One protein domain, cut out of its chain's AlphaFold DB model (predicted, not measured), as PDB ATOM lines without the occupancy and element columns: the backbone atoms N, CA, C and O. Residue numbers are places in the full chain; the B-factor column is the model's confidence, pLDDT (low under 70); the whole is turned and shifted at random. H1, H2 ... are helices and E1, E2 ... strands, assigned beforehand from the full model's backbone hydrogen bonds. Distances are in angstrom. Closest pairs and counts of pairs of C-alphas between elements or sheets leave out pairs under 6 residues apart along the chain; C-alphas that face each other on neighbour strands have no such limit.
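This is residues 60 to 131 of the 302 residues of an uncharacterized protein of Consotaella salsifontis (UniProt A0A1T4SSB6). A flat, loosely built domain: the small sheet E2 E3 E4, with helix H1 grazing it, makes one part, and the long hairpin E5 and E6 reaches away from it to the opposite end of the longest axis. The first and last strands, E1 and E7, pair with each other as a separate small ladder. The printed part has 72 residues with one named helix and seven named strands, in the order E1 H1 E2 E3 E4 E5 E6 E7; the three sheets, E1 - E7, E2 - E3 - E4 and E5 - E6, are antiparallel, and the class is mixed, helices and strands. It is loose, with a radius of gyration of the C-alphas of 14.7 A and spans of 46 by 35 by 11 A.

E1, residues 60 to 62, is the antiparallel neighbour of E7, residues 127 to 130, with N 62 and O 127 2.8 A apart. H1, residues 65 to 74, has every O i to N i+4 pair within hydrogen-bond range. E2, residues 77 to 79, E3, residues 85 to 88, and E4, residues 91 to 93, form a meander, each strand the antiparallel neighbour of the one before, in two hairpins; N 78 and O 87 are 2.9 A apart, N 93 and O 86 2.9 A. H1 is on this sheet but only grazes it; its closest C-alphas to E3 are those of Val 72 and Ile 88, 6.3 A. Residues 92 to 93 of E4 pair antiparallel with residues 123 to 124. E5, residues 99 to 105, and E6, residues 111 to 117, form a hairpin, with N 102 and O 114 2.9 A apart; E4 and E5 are apart.

E1 begins at C-alpha 60 (16.504, 47.623, 51.785). H1 measures 14.4 A, E5 17.5 A and E6 17.4 A from first to last C-alpha. E7 ends at C-alpha 130 (21.580, 46.357, 49.003).

The C-alphas farthest apart, of Glu 74 and Asp 108, are 47.2 A apart. The printed part has no cut and no long link. Residue 60 and residues 129 to 131 have pLDDT under 70.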
ATOM      1  N   ALA A  60      17.764  46.905  51.846       68.38
ATOM      2  CA  ALA A  60      16.504  47.623  51.785       68.38
ATOM      3  C   ALA A  60      15.508  46.847  50.916       68.38
ATOM      4  O   ALA A  60      15.782  46.522  49.759       68.38
ATOM      5  N   MET A  61      14.315  46.605  51.456       76.44
ATOM      6  CA  MET A  61      13.194  46.084  50.679       76.44
ATOM      7  C   MET A  61      12.701  47.154  49.697       76.44
ATOM      8  O   MET A  61      12.357  48.272  50.092       76.44
ATOM      9  N   ARG A  62      12.642  46.803  48.411       79.69
ATOM     10  CA  ARG A  62      11.984  47.583  47.358       79.69
ATOM     11  C   ARG A  62      10.674  46.910  46.956       79.69
ATOM     12  O   ARG A  62      10.693  45.708  46.700       79.69
ATOM     13  N   PRO A  63       9.564  47.656  46.830       78.50
ATOM     14  CA  PRO A  63       9.437  49.109  47.006       78.50
ATOM     15  C   PRO A  63       9.539  49.543  48.479       78.50
ATOM     16  O   PRO A  63       9.108  48.828  49.379       78.50
ATOM     17  N   THR A  64      10.112  50.725  48.719       79.94
ATOM     18  CA  THR A  64      10.206  51.297  50.077       79.94
ATOM     19  C   THR A  64       8.839  51.759  50.583       79.94
ATOM     20  O   THR A  64       7.943  52.049  49.793       79.94
ATOM     21  N   VAL A  65       8.684  51.930  51.901       81.00
ATOM     22  CA  VAL A  65       7.442  52.467  52.496       81.00
ATOM     23  C   VAL A  65       7.039  53.806  51.866       81.00
ATOM     24  O   VAL A  65       5.863  54.022  51.593       81.00
ATOM     25  N   GLY A  66       8.004  54.685  51.574       81.06
ATOM     26  CA  GLY A  66       7.735  55.959  50.902       81.06
ATOM     27  C   GLY A  66       7.188  55.784  49.482       81.06
ATOM     28  O   GLY A  66       6.233  56.457  49.106       81.06
ATOM     29  N   GLU A  67       7.742  54.845  48.713       79.88
ATOM     30  CA  GLU A  67       7.248  54.515  47.368       79.88
ATOM     31  C   GLU A  67       5.853  53.890  47.412       79.88
ATOM     32  O   GLU A  67       5.012  54.224  46.582       79.88
ATOM     33  N   ILE A  68       5.585  53.044  48.410       84.06
ATOM     34  CA  ILE A  68       4.254  52.473  48.631       84.06
ATOM     35  C   ILE A  68       3.245  53.588  48.905       84.06
ATOM     36  O   ILE A  68       2.199  53.634  48.269       84.06
ATOM     37  N   MET A  69       3.562  54.510  49.818       86.50
ATOM     38  CA  MET A  69       2.664  55.613  50.166       86.50
ATOM     39  C   MET A  69       2.426  56.565  48.989       86.50
ATOM     40  O   MET A  69       1.297  57.011  48.795       86.50
ATOM     41  N   ALA A  70       3.453  56.844  48.182       81.38
ATOM     42  CA  ALA A  70       3.318  57.671  46.985       81.38
ATOM     43  C   ALA A  70       2.388  57.023  45.944       81.38
ATOM     44  O   ALA A  70       1.455  57.662  45.458       81.38
ATOM     45  N   GLU A  71       2.581  55.734  45.656       85.25
ATOM     46  CA  GLU A  71       1.724  54.995  44.721       85.25
ATOM     47  C   GLU A  71       0.298  54.817  45.262       85.25
ATOM     48  O   GLU A  71      -0.648  54.814  44.486       85.25
ATOM     49  N   VAL A  72       0.102  54.716  46.578       86.44
ATOM     50  CA  VAL A  72      -1.244  54.681  47.181       86.44
ATOM     51  C   VAL A  72      -1.953  56.032  47.074       86.44
ATOM     52  O   VAL A  72      -3.169  56.061  46.896       86.44
ATOM     53  N   ALA A  73      -1.220  57.144  47.165       83.06
ATOM     54  CA  ALA A  73      -1.794  58.483  47.059       83.06
ATOM     55  C   ALA A  73      -2.197  58.848  45.618       83.06
ATOM     56  O   ALA A  73      -3.241  59.466  45.414       83.06
ATOM     57  N   GLU A  74      -1.384  58.474  44.626       82.38
ATOM     58  CA  GLU A  74      -1.564  58.892  43.224       82.38
ATOM     59  C   GLU A  74      -2.091  57.775  42.305       82.38
ATOM     60  O   GLU A  74      -2.652  58.040  41.239       82.38
ATOM     61  N   GLY A  75      -1.893  56.515  42.685       79.44
ATOM     62  CA  GLY A  75      -2.100  55.360  41.824       79.44
ATOM     63  C   GLY A  75      -3.562  54.952  41.677       79.44
ATOM     64  O   GLY A  75      -4.335  54.877  42.633       79.44
ATOM     65  N   LYS A  76      -3.941  54.589  40.449       87.31
ATOM     66  CA  LYS A  76      -5.246  53.985  40.165       87.31
ATOM     67  C   LYS A  76      -5.313  52.572  40.751       87.31
ATOM     68  O   LYS A  76      -4.392  51.777  40.562       87.31
ATOM     69  N   THR A  77      -6.411  52.258  41.437       90.44
ATOM     70  CA  THR A  77      -6.677  50.916  41.972       90.44
ATOM     71  C   THR A  77      -7.342  50.035  40.918       90.44
ATOM     72  O   THR A  77      -8.453  50.334  40.478       90.44
ATOM     73  N   ASP A  78      -6.702  48.919  40.577       90.06
ATOM     74  CA  ASP A  78      -7.278  47.881  39.724       90.06
ATOM     75  C   ASP A  78      -7.733  46.692  40.578       90.06
ATOM     76  O   ASP A  78      -7.005  46.206  41.453       90.06
ATOM     77  N   ARG A  79      -8.954  46.216  40.315       92.62
ATOM     78  CA  ARG A  79      -9.578  45.108  41.043       92.62
ATOM     79  C   ARG A  79      -9.931  43.954  40.112       92.62
ATOM     80  O   ARG A  79     -10.295  44.181  38.961       92.62
ATOM     81  N   ASN A  80      -9.842  42.731  40.627       89.94
ATOM     82  CA  ASN A  80     -10.315  41.532  39.934       89.94
ATOM     83  C   ASN A  80     -11.855  41.434  39.971       89.94
ATOM     84  O   ASN A  80     -12.513  42.177  40.700       89.94
ATOM     85  N   ALA A  81     -12.420  40.469  39.239       87.75
ATOM     86  CA  ALA A  81     -13.837  40.106  39.262       87.75
ATOM     87  C   ALA A  81     -14.355  39.807  40.682       87.75
ATOM     88  O   ALA A  81     -15.469  40.192  41.021       87.75
ATOM     89  N   ASP A  82     -13.510  39.223  41.537       84.75
ATOM     90  CA  ASP A  82     -13.821  38.933  42.944       84.75
ATOM     91  C   ASP A  82     -13.682  40.158  43.874       84.75
ATOM     92  O   ASP A  82     -13.748  40.046  45.096       84.75
ATOM     93  N   GLY A  83     -13.433  41.351  43.321       85.25
ATOM     94  CA  GLY A  83     -13.312  42.608  44.067       85.25
ATOM     95  C   GLY A  83     -11.985  42.805  44.811       85.25
ATOM     96  O   GLY A  83     -11.792  43.850  45.440       85.25
ATOM     97  N   GLN A  84     -11.064  41.844  44.722       87.44
ATOM     98  CA  GLN A  84      -9.719  41.920  45.296       87.44
ATOM     99  C   GLN A  84      -8.856  42.948  44.558       87.44
ATOM    100  O   GLN A  84      -8.942  43.067  43.337       87.44
ATOM    101  N   ILE A  85      -8.007  43.672  45.287       87.94
ATOM    102  CA  ILE A  85      -7.066  44.633  44.702       87.94
ATOM    103  C   ILE A  85      -5.885  43.859  44.114       87.94
ATOM    104  O   ILE A  85      -5.160  43.199  44.851       87.94
ATOM    105  N   VAL A  86      -5.692  43.956  42.799       89.50
ATOM    106  CA  VAL A  86      -4.590  43.291  42.075       89.50
ATOM    107  C   VAL A  86      -3.451  44.271  41.804       89.50
ATOM    108  O   VAL A  86      -2.288  43.875  41.700       89.50
ATOM    109  N   ALA A  87      -3.757  45.567  41.704       90.00
ATOM    110  CA  ALA A  87      -2.742  46.596  41.539       90.00
ATOM    111  C   ALA A  87      -3.167  47.951  42.102       90.00
ATOM    112  O   ALA A  87      -4.346  48.306  42.096       90.00
ATOM    113  N   ILE A  88      -2.175  48.714  42.553       88.94
ATOM    114  CA  ILE A  88      -2.301  50.132  42.888       88.94
ATOM    115  C   ILE A  88      -1.144  50.835  42.185       88.94
ATOM    116  O   ILE A  88       0.008  50.672  42.585       88.94
ATOM    117  N   GLY A  89      -1.435  51.539  41.089       87.12
ATOM    118  CA  GLY A  89      -0.397  52.141  40.252       87.12
ATOM    119  C   GLY A  89       0.617  51.099  39.762       87.12
ATOM    120  O   GLY A  89       0.277  50.193  38.994       87.12
ATOM    121  N   ARG A  90       1.874  51.218  40.201       85.31
ATOM    122  CA  ARG A  90       2.956  50.266  39.881       85.31
ATOM    123  C   ARG A  90       3.035  49.068  40.829       85.31
ATOM    124  O   ARG A  90       3.680  48.078  40.480       85.31
ATOM    125  N   LEU A  91       2.395  49.141  41.995       89.50
ATOM    126  CA  LEU A  91       2.368  48.056  42.973       89.50
ATOM    127  C   LEU A  91       1.461  46.932  42.473       89.50
ATOM    128  O   LEU A  91       0.356  47.179  41.984       89.50
ATOM    129  N   ARG A  92       1.919  45.690  42.612       90.25
ATOM    130  CA  ARG A  92       1.156  44.489  42.263       90.25
ATOM    131  C   ARG A  92       0.913  43.672  43.520       90.25
ATOM    132  O   ARG A  92       1.807  43.537  44.348       90.25
ATOM    133  N   PHE A  93      -0.284  43.116  43.635       92.56
ATOM    134  CA  PHE A  93      -0.702  42.298  44.765       92.56
ATOM    135  C   PHE A  93      -1.197  40.949  44.268       92.56
ATOM    136  O   PHE A  93      -1.757  40.845  43.175       92.56
ATOM    137  N   SER A  94      -0.971  39.910  45.064       91.06
ATOM    138  CA  SER A  94      -1.411  38.570  44.714       91.06
ATOM    139  C   SER A  94      -2.910  38.392  44.950       91.06
ATOM    140  O   SER A  94      -3.427  38.759  46.002       91.06
ATOM    141  N   ASP A  95      -3.592  37.744  44.010       88.12
ATOM    142  CA  ASP A  95      -4.950  37.202  44.178       88.12
ATOM    143  C   ASP A  95      -4.936  35.777  44.769       88.12
ATOM    144  O   ASP A  95      -5.944  35.071  44.792       88.12
ATOM    145  N   GLY A  96      -3.772  35.323  45.240       85.44
ATOM    146  CA  GLY A  96      -3.574  33.990  45.778       85.44
ATOM    147  C   GLY A  96      -3.295  32.920  44.728       85.44
ATOM    148  O   GLY A  96      -3.088  31.777  45.118       85.44
ATOM    149  N   SER A  97      -3.294  33.212  43.424       87.00
ATOM    150  CA  SER A  97      -2.913  32.260  42.364       87.00
ATOM    151  C   SER A  97      -1.445  32.385  41.941       87.00
ATOM    152  O   SER A  97      -0.868  31.421  41.433       87.00
ATOM    153  N   GLN A  98      -0.823  33.545  42.174       88.81
ATOM    154  CA  GLN A  98       0.554  33.810  41.760       88.81
ATOM    155  C   GLN A  98       1.582  33.101  42.648       88.81
ATOM    156  O   GLN A  98       1.362  32.810  43.827       88.81
ATOM    157  N   THR A  99       2.750  32.847  42.061       88.94
ATOM    158  CA  THR A  99       3.904  32.257  42.740       88.94
ATOM    159  C   THR A  99       5.132  33.131  42.546       88.94
ATOM    160  O   THR A  99       5.369  33.593  41.429       88.94
ATOM    161  N   GLU A 100       5.962  33.267  43.577       85.25
ATOM    162  CA  GLU A 100       7.279  33.902  43.473       85.25
ATOM    163  C   GLU A 100       8.406  32.920  43.751       85.25
ATOM    164  O   GLU A 100       8.223  31.884  44.392       85.25
ATOM    165  N   ARG A 101       9.595  33.244  43.242       85.12
ATOM    166  CA  ARG A 101      10.800  32.480  43.546       85.12
ATOM    167  C   ARG A 101      11.223  32.800  44.972       85.12
ATOM    168  O   ARG A 101      11.463  33.955  45.295       85.12
ATOM    169  N   GLY A 102      11.356  31.768  45.788       83.25
ATOM    170  CA  GLY A 102      11.896  31.863  47.131       83.25
ATOM    171  C   GLY A 102      12.833  30.706  47.427       83.25
ATOM    172  O   GLY A 102      13.107  29.849  46.581       83.25
ATOM    173  N   TYR A 103      13.311  30.668  48.658       84.94
ATOM    174  CA  TYR A 103      14.186  29.618  49.145       84.94
ATOM    175  C   TYR A 103      13.497  28.889  50.289       84.94
ATOM    176  O   TYR A 103      12.917  29.518  51.171       84.94
ATOM    177  N   ARG A 104      13.553  27.556  50.274       83.38
ATOM    178  CA  ARG A 104      13.096  26.732  51.396       83.38
ATOM    179  C   ARG A 104      14.209  25.811  51.861       83.38
ATOM    180  O   ARG A 104      15.007  25.339  51.047       83.38
ATOM    181  N   TYR A 105      14.215  25.502  53.151       85.94
ATOM    182  CA  TYR A 105      15.021  24.407  53.671       85.94
ATOM    183  C   TYR A 105      14.428  23.076  53.202       85.94
ATOM    184  O   TYR A 105      13.230  22.824  53.342       85.94
ATOM    185  N   SER A 106      15.265  22.240  52.595       80.88
ATOM    186  CA  SER A 106      14.952  20.834  52.354       80.88
ATOM    187  C   SER A 106      14.960  20.068  53.680       80.88
ATOM    188  O   SER A 106      15.527  20.543  54.665       80.88
ATOM    189  N   ALA A 107      14.393  18.860  53.696       83.75
ATOM    190  CA  ALA A 107      14.438  17.965  54.858       83.75
ATOM    191  C   ALA A 107      15.879  17.706  55.351       83.75
ATOM    192  O   ALA A 107      16.099  17.508  56.540       83.75
ATOM    193  N   ASP A 108      16.863  17.807  54.451       80.25
ATOM    194  CA  ASP A 108      18.294  17.650  54.739       80.25
ATOM    195  C   ASP A 108      18.980  18.934  55.256       80.25
ATOM    196  O   ASP A 108      20.207  19.008  55.299       80.25
ATOM    197  N   GLY A 109      18.228  20.001  55.547       80.88
ATOM    198  CA  GLY A 109      18.769  21.294  55.993       80.88
ATOM    199  C   GLY A 109      19.442  22.133  54.896       80.88
ATOM    200  O   GLY A 109      19.958  23.213  55.171       80.88
ATOM    201  N   LYS A 110      19.425  21.680  53.636       80.69
ATOM    202  CA  LYS A 110      19.972  22.424  52.487       80.69
ATOM    203  C   LYS A 110      18.967  23.429  51.934       80.69
ATOM    204  O   LYS A 110      17.796  23.103  51.747       80.69
ATOM    205  N   ILE A 111      19.436  24.626  51.594       83.44
ATOM    206  CA  ILE A 111      18.617  25.674  50.975       83.44
ATOM    207  C   ILE A 111      18.394  25.336  49.495       83.44
ATOM    208  O   ILE A 111      19.351  25.187  48.739       83.44
ATOM    209  N   THR A 112      17.134  25.204  49.076       84.25
ATOM    210  CA  THR A 112      16.753  24.928  47.680       84.25
ATOM    211  C   THR A 112      15.822  26.018  47.161       84.25
ATOM    212  O   THR A 112      14.861  26.392  47.839       84.25
ATOM    213  N   ALA A 113      16.086  26.514  45.950       85.12
ATOM    214  CA  ALA A 113      15.200  27.455  45.274       85.12
ATOM    215  C   ALA A 113      13.882  26.762  44.891       85.12
ATOM    216  O   ALA A 113      13.885  25.670  44.319       85.12
ATOM    217  N   CYS A 114      12.752  27.384  45.200       86.88
ATOM    218  CA  CYS A 114      11.427  26.862  44.884       86.88
ATOM    219  C   CYS A 114      10.459  27.993  44.525       86.88
ATOM    220  O   CYS A 114      10.674  29.149  44.884       86.88
ATOM    221  N   SER A 115       9.387  27.656  43.812       88.50
ATOM    222  CA  SER A 115       8.279  28.581  43.577       88.50
ATOM    223  C   SER A 115       7.290  28.472  44.735       88.50
ATOM    224  O   SER A 115       6.695  27.414  44.943       88.50
ATOM    225  N   ILE A 116       7.131  29.550  45.497       86.25
ATOM    226  CA  ILE A 116       6.237  29.634  46.652       86.25
ATOM    227  C   ILE A 116       4.958  30.335  46.207       86.25
ATOM    228  O   ILE A 116       5.010  31.388  45.574       86.25
ATOM    229  N   ARG A 117       3.801  29.749  46.524       88.88
ATOM    230  CA  ARG A 117       2.497  30.368  46.275       88.88
ATOM    231  C   ARG A 117       2.284  31.521  47.247       88.88
ATOM    232  O   ARG A 117       2.417  31.339  48.454       88.88
ATOM    233  N   MET A 118       1.962  32.683  46.701       89.44
ATOM    234  CA  MET A 118       1.769  33.902  47.471       89.44
ATOM    235  C   MET A 118       0.344  33.961  48.043       89.44
ATOM    236  O   MET A 118      -0.594  33.535  47.365       89.44
ATOM    237  N   PRO A 119       0.150  34.422  49.292       89.38
ATOM    238  CA  PRO A 119      -1.180  34.573  49.874       89.38
ATOM    239  C   PRO A 119      -1.924  35.778  49.276       89.38
ATOM    240  O   PRO A 119      -1.316  36.734  48.803       89.38
ATOM    241  N   THR A 120      -3.257  35.761  49.330       88.06
ATOM    242  CA  THR A 120      -4.085  36.879  48.845       88.06
ATOM    243  C   THR A 120      -3.711  38.187  49.543       88.06
ATOM    244  O   THR A 120      -3.727  38.260  50.771       88.06
ATOM    245  N   GLY A 121      -3.413  39.223  48.761       84.12
ATOM    246  CA  GLY A 121      -3.037  40.554  49.234       84.12
ATOM    247  C   GLY A 121      -1.542  40.760  49.498       84.12
ATOM    248  O   GLY A 121      -1.154  41.884  49.812       84.12
ATOM    249  N   SER A 122      -0.683  39.744  49.350       87.69
ATOM    250  CA  SER A 122       0.765  39.967  49.459       87.69
ATOM    251  C   SER A 122       1.284  40.779  48.278       87.69
ATOM    252  O   SER A 122       0.896  40.543  47.131       87.69
ATOM    253  N   MET A 123       2.198  41.703  48.554       89.12
ATOM    254  CA  MET A 123       2.868  42.479  47.519       89.12
ATOM    255  C   MET A 123       3.788  41.578  46.690       89.12
ATOM    256  O   MET A 123       4.553  40.794  47.243       89.12
ATOM    257  N   LEU A 124       3.685  41.696  45.369       88.19
ATOM    258  CA  LEU A 124       4.483  40.958  44.398       88.19
ATOM    259  C   LEU A 124       5.640  41.820  43.884       88.19
ATOM    260  O   LEU A 124       5.533  43.043  43.774       88.19
ATOM    261  N   GLY A 125       6.730  41.169  43.498       83.50
ATOM    262  CA  GLY A 125       7.915  41.774  42.913       83.50
ATOM    263  C   GLY A 125       8.810  42.468  43.932       83.50
ATOM    264  O   GLY A 125       9.631  43.293  43.526       83.50
ATOM    265  N   VAL A 126       8.661  42.149  45.221       83.44
ATOM    266  CA  VAL A 126       9.509  42.703  46.278       83.44
ATOM    267  C   VAL A 126      10.925  42.177  46.105       83.44
ATOM    268  O   VAL A 126      11.141  40.986  45.882       83.44
ATOM    269  N   ARG A 127      11.903  43.076  46.160       77.75
ATOM    270  CA  ARG A 127      13.319  42.726  46.042       77.75
ATOM    271  C   ARG A 127      14.075  43.312  47.211       77.75
ATOM    272  O   ARG A 127      13.955  44.508  47.465       77.75
ATOM    273  N   ASP A 128      14.897  42.493  47.844       70.75
ATOM    274  CA  ASP A 128      15.924  43.011  48.731       70.75
ATOM    275  C   ASP A 128      17.066  43.524  47.858       70.75
ATOM    276  O   ASP A 128      17.702  42.772  47.114       70.75
ATOM    277  N   ILE A 129      17.262  44.836  47.885       67.69
ATOM    278  CA  ILE A 129      18.365  45.503  47.207       67.69
ATOM    279  C   ILE A 129      19.267  46.061  48.292       67.69
ATOM    280  O   ILE A 129      18.821  46.719  49.228       67.69
ATOM    281  N   GLU A 130      20.551  45.783  48.157       63.34
ATOM    282  CA  GLU A 130      21.580  46.357  49.003       63.34
ATOM    283  C   GLU A 130      21.501  47.891  48.972       63.34
ATOM    284  O   GLU A 130      21.531  48.503  47.896       63.34
ATOM    285  N   GLU A 131      21.349  48.519  50.141       57.66
ATOM    286  CA  GLU A 131      21.284  49.971  50.270       57.66
ATOM    287  C   GLU A 131      22.671  50.535  49.943       57.66
ATOM    288  O   GLU A 131      23.582  50.560  50.766       57.66
TER     289      GLU A 131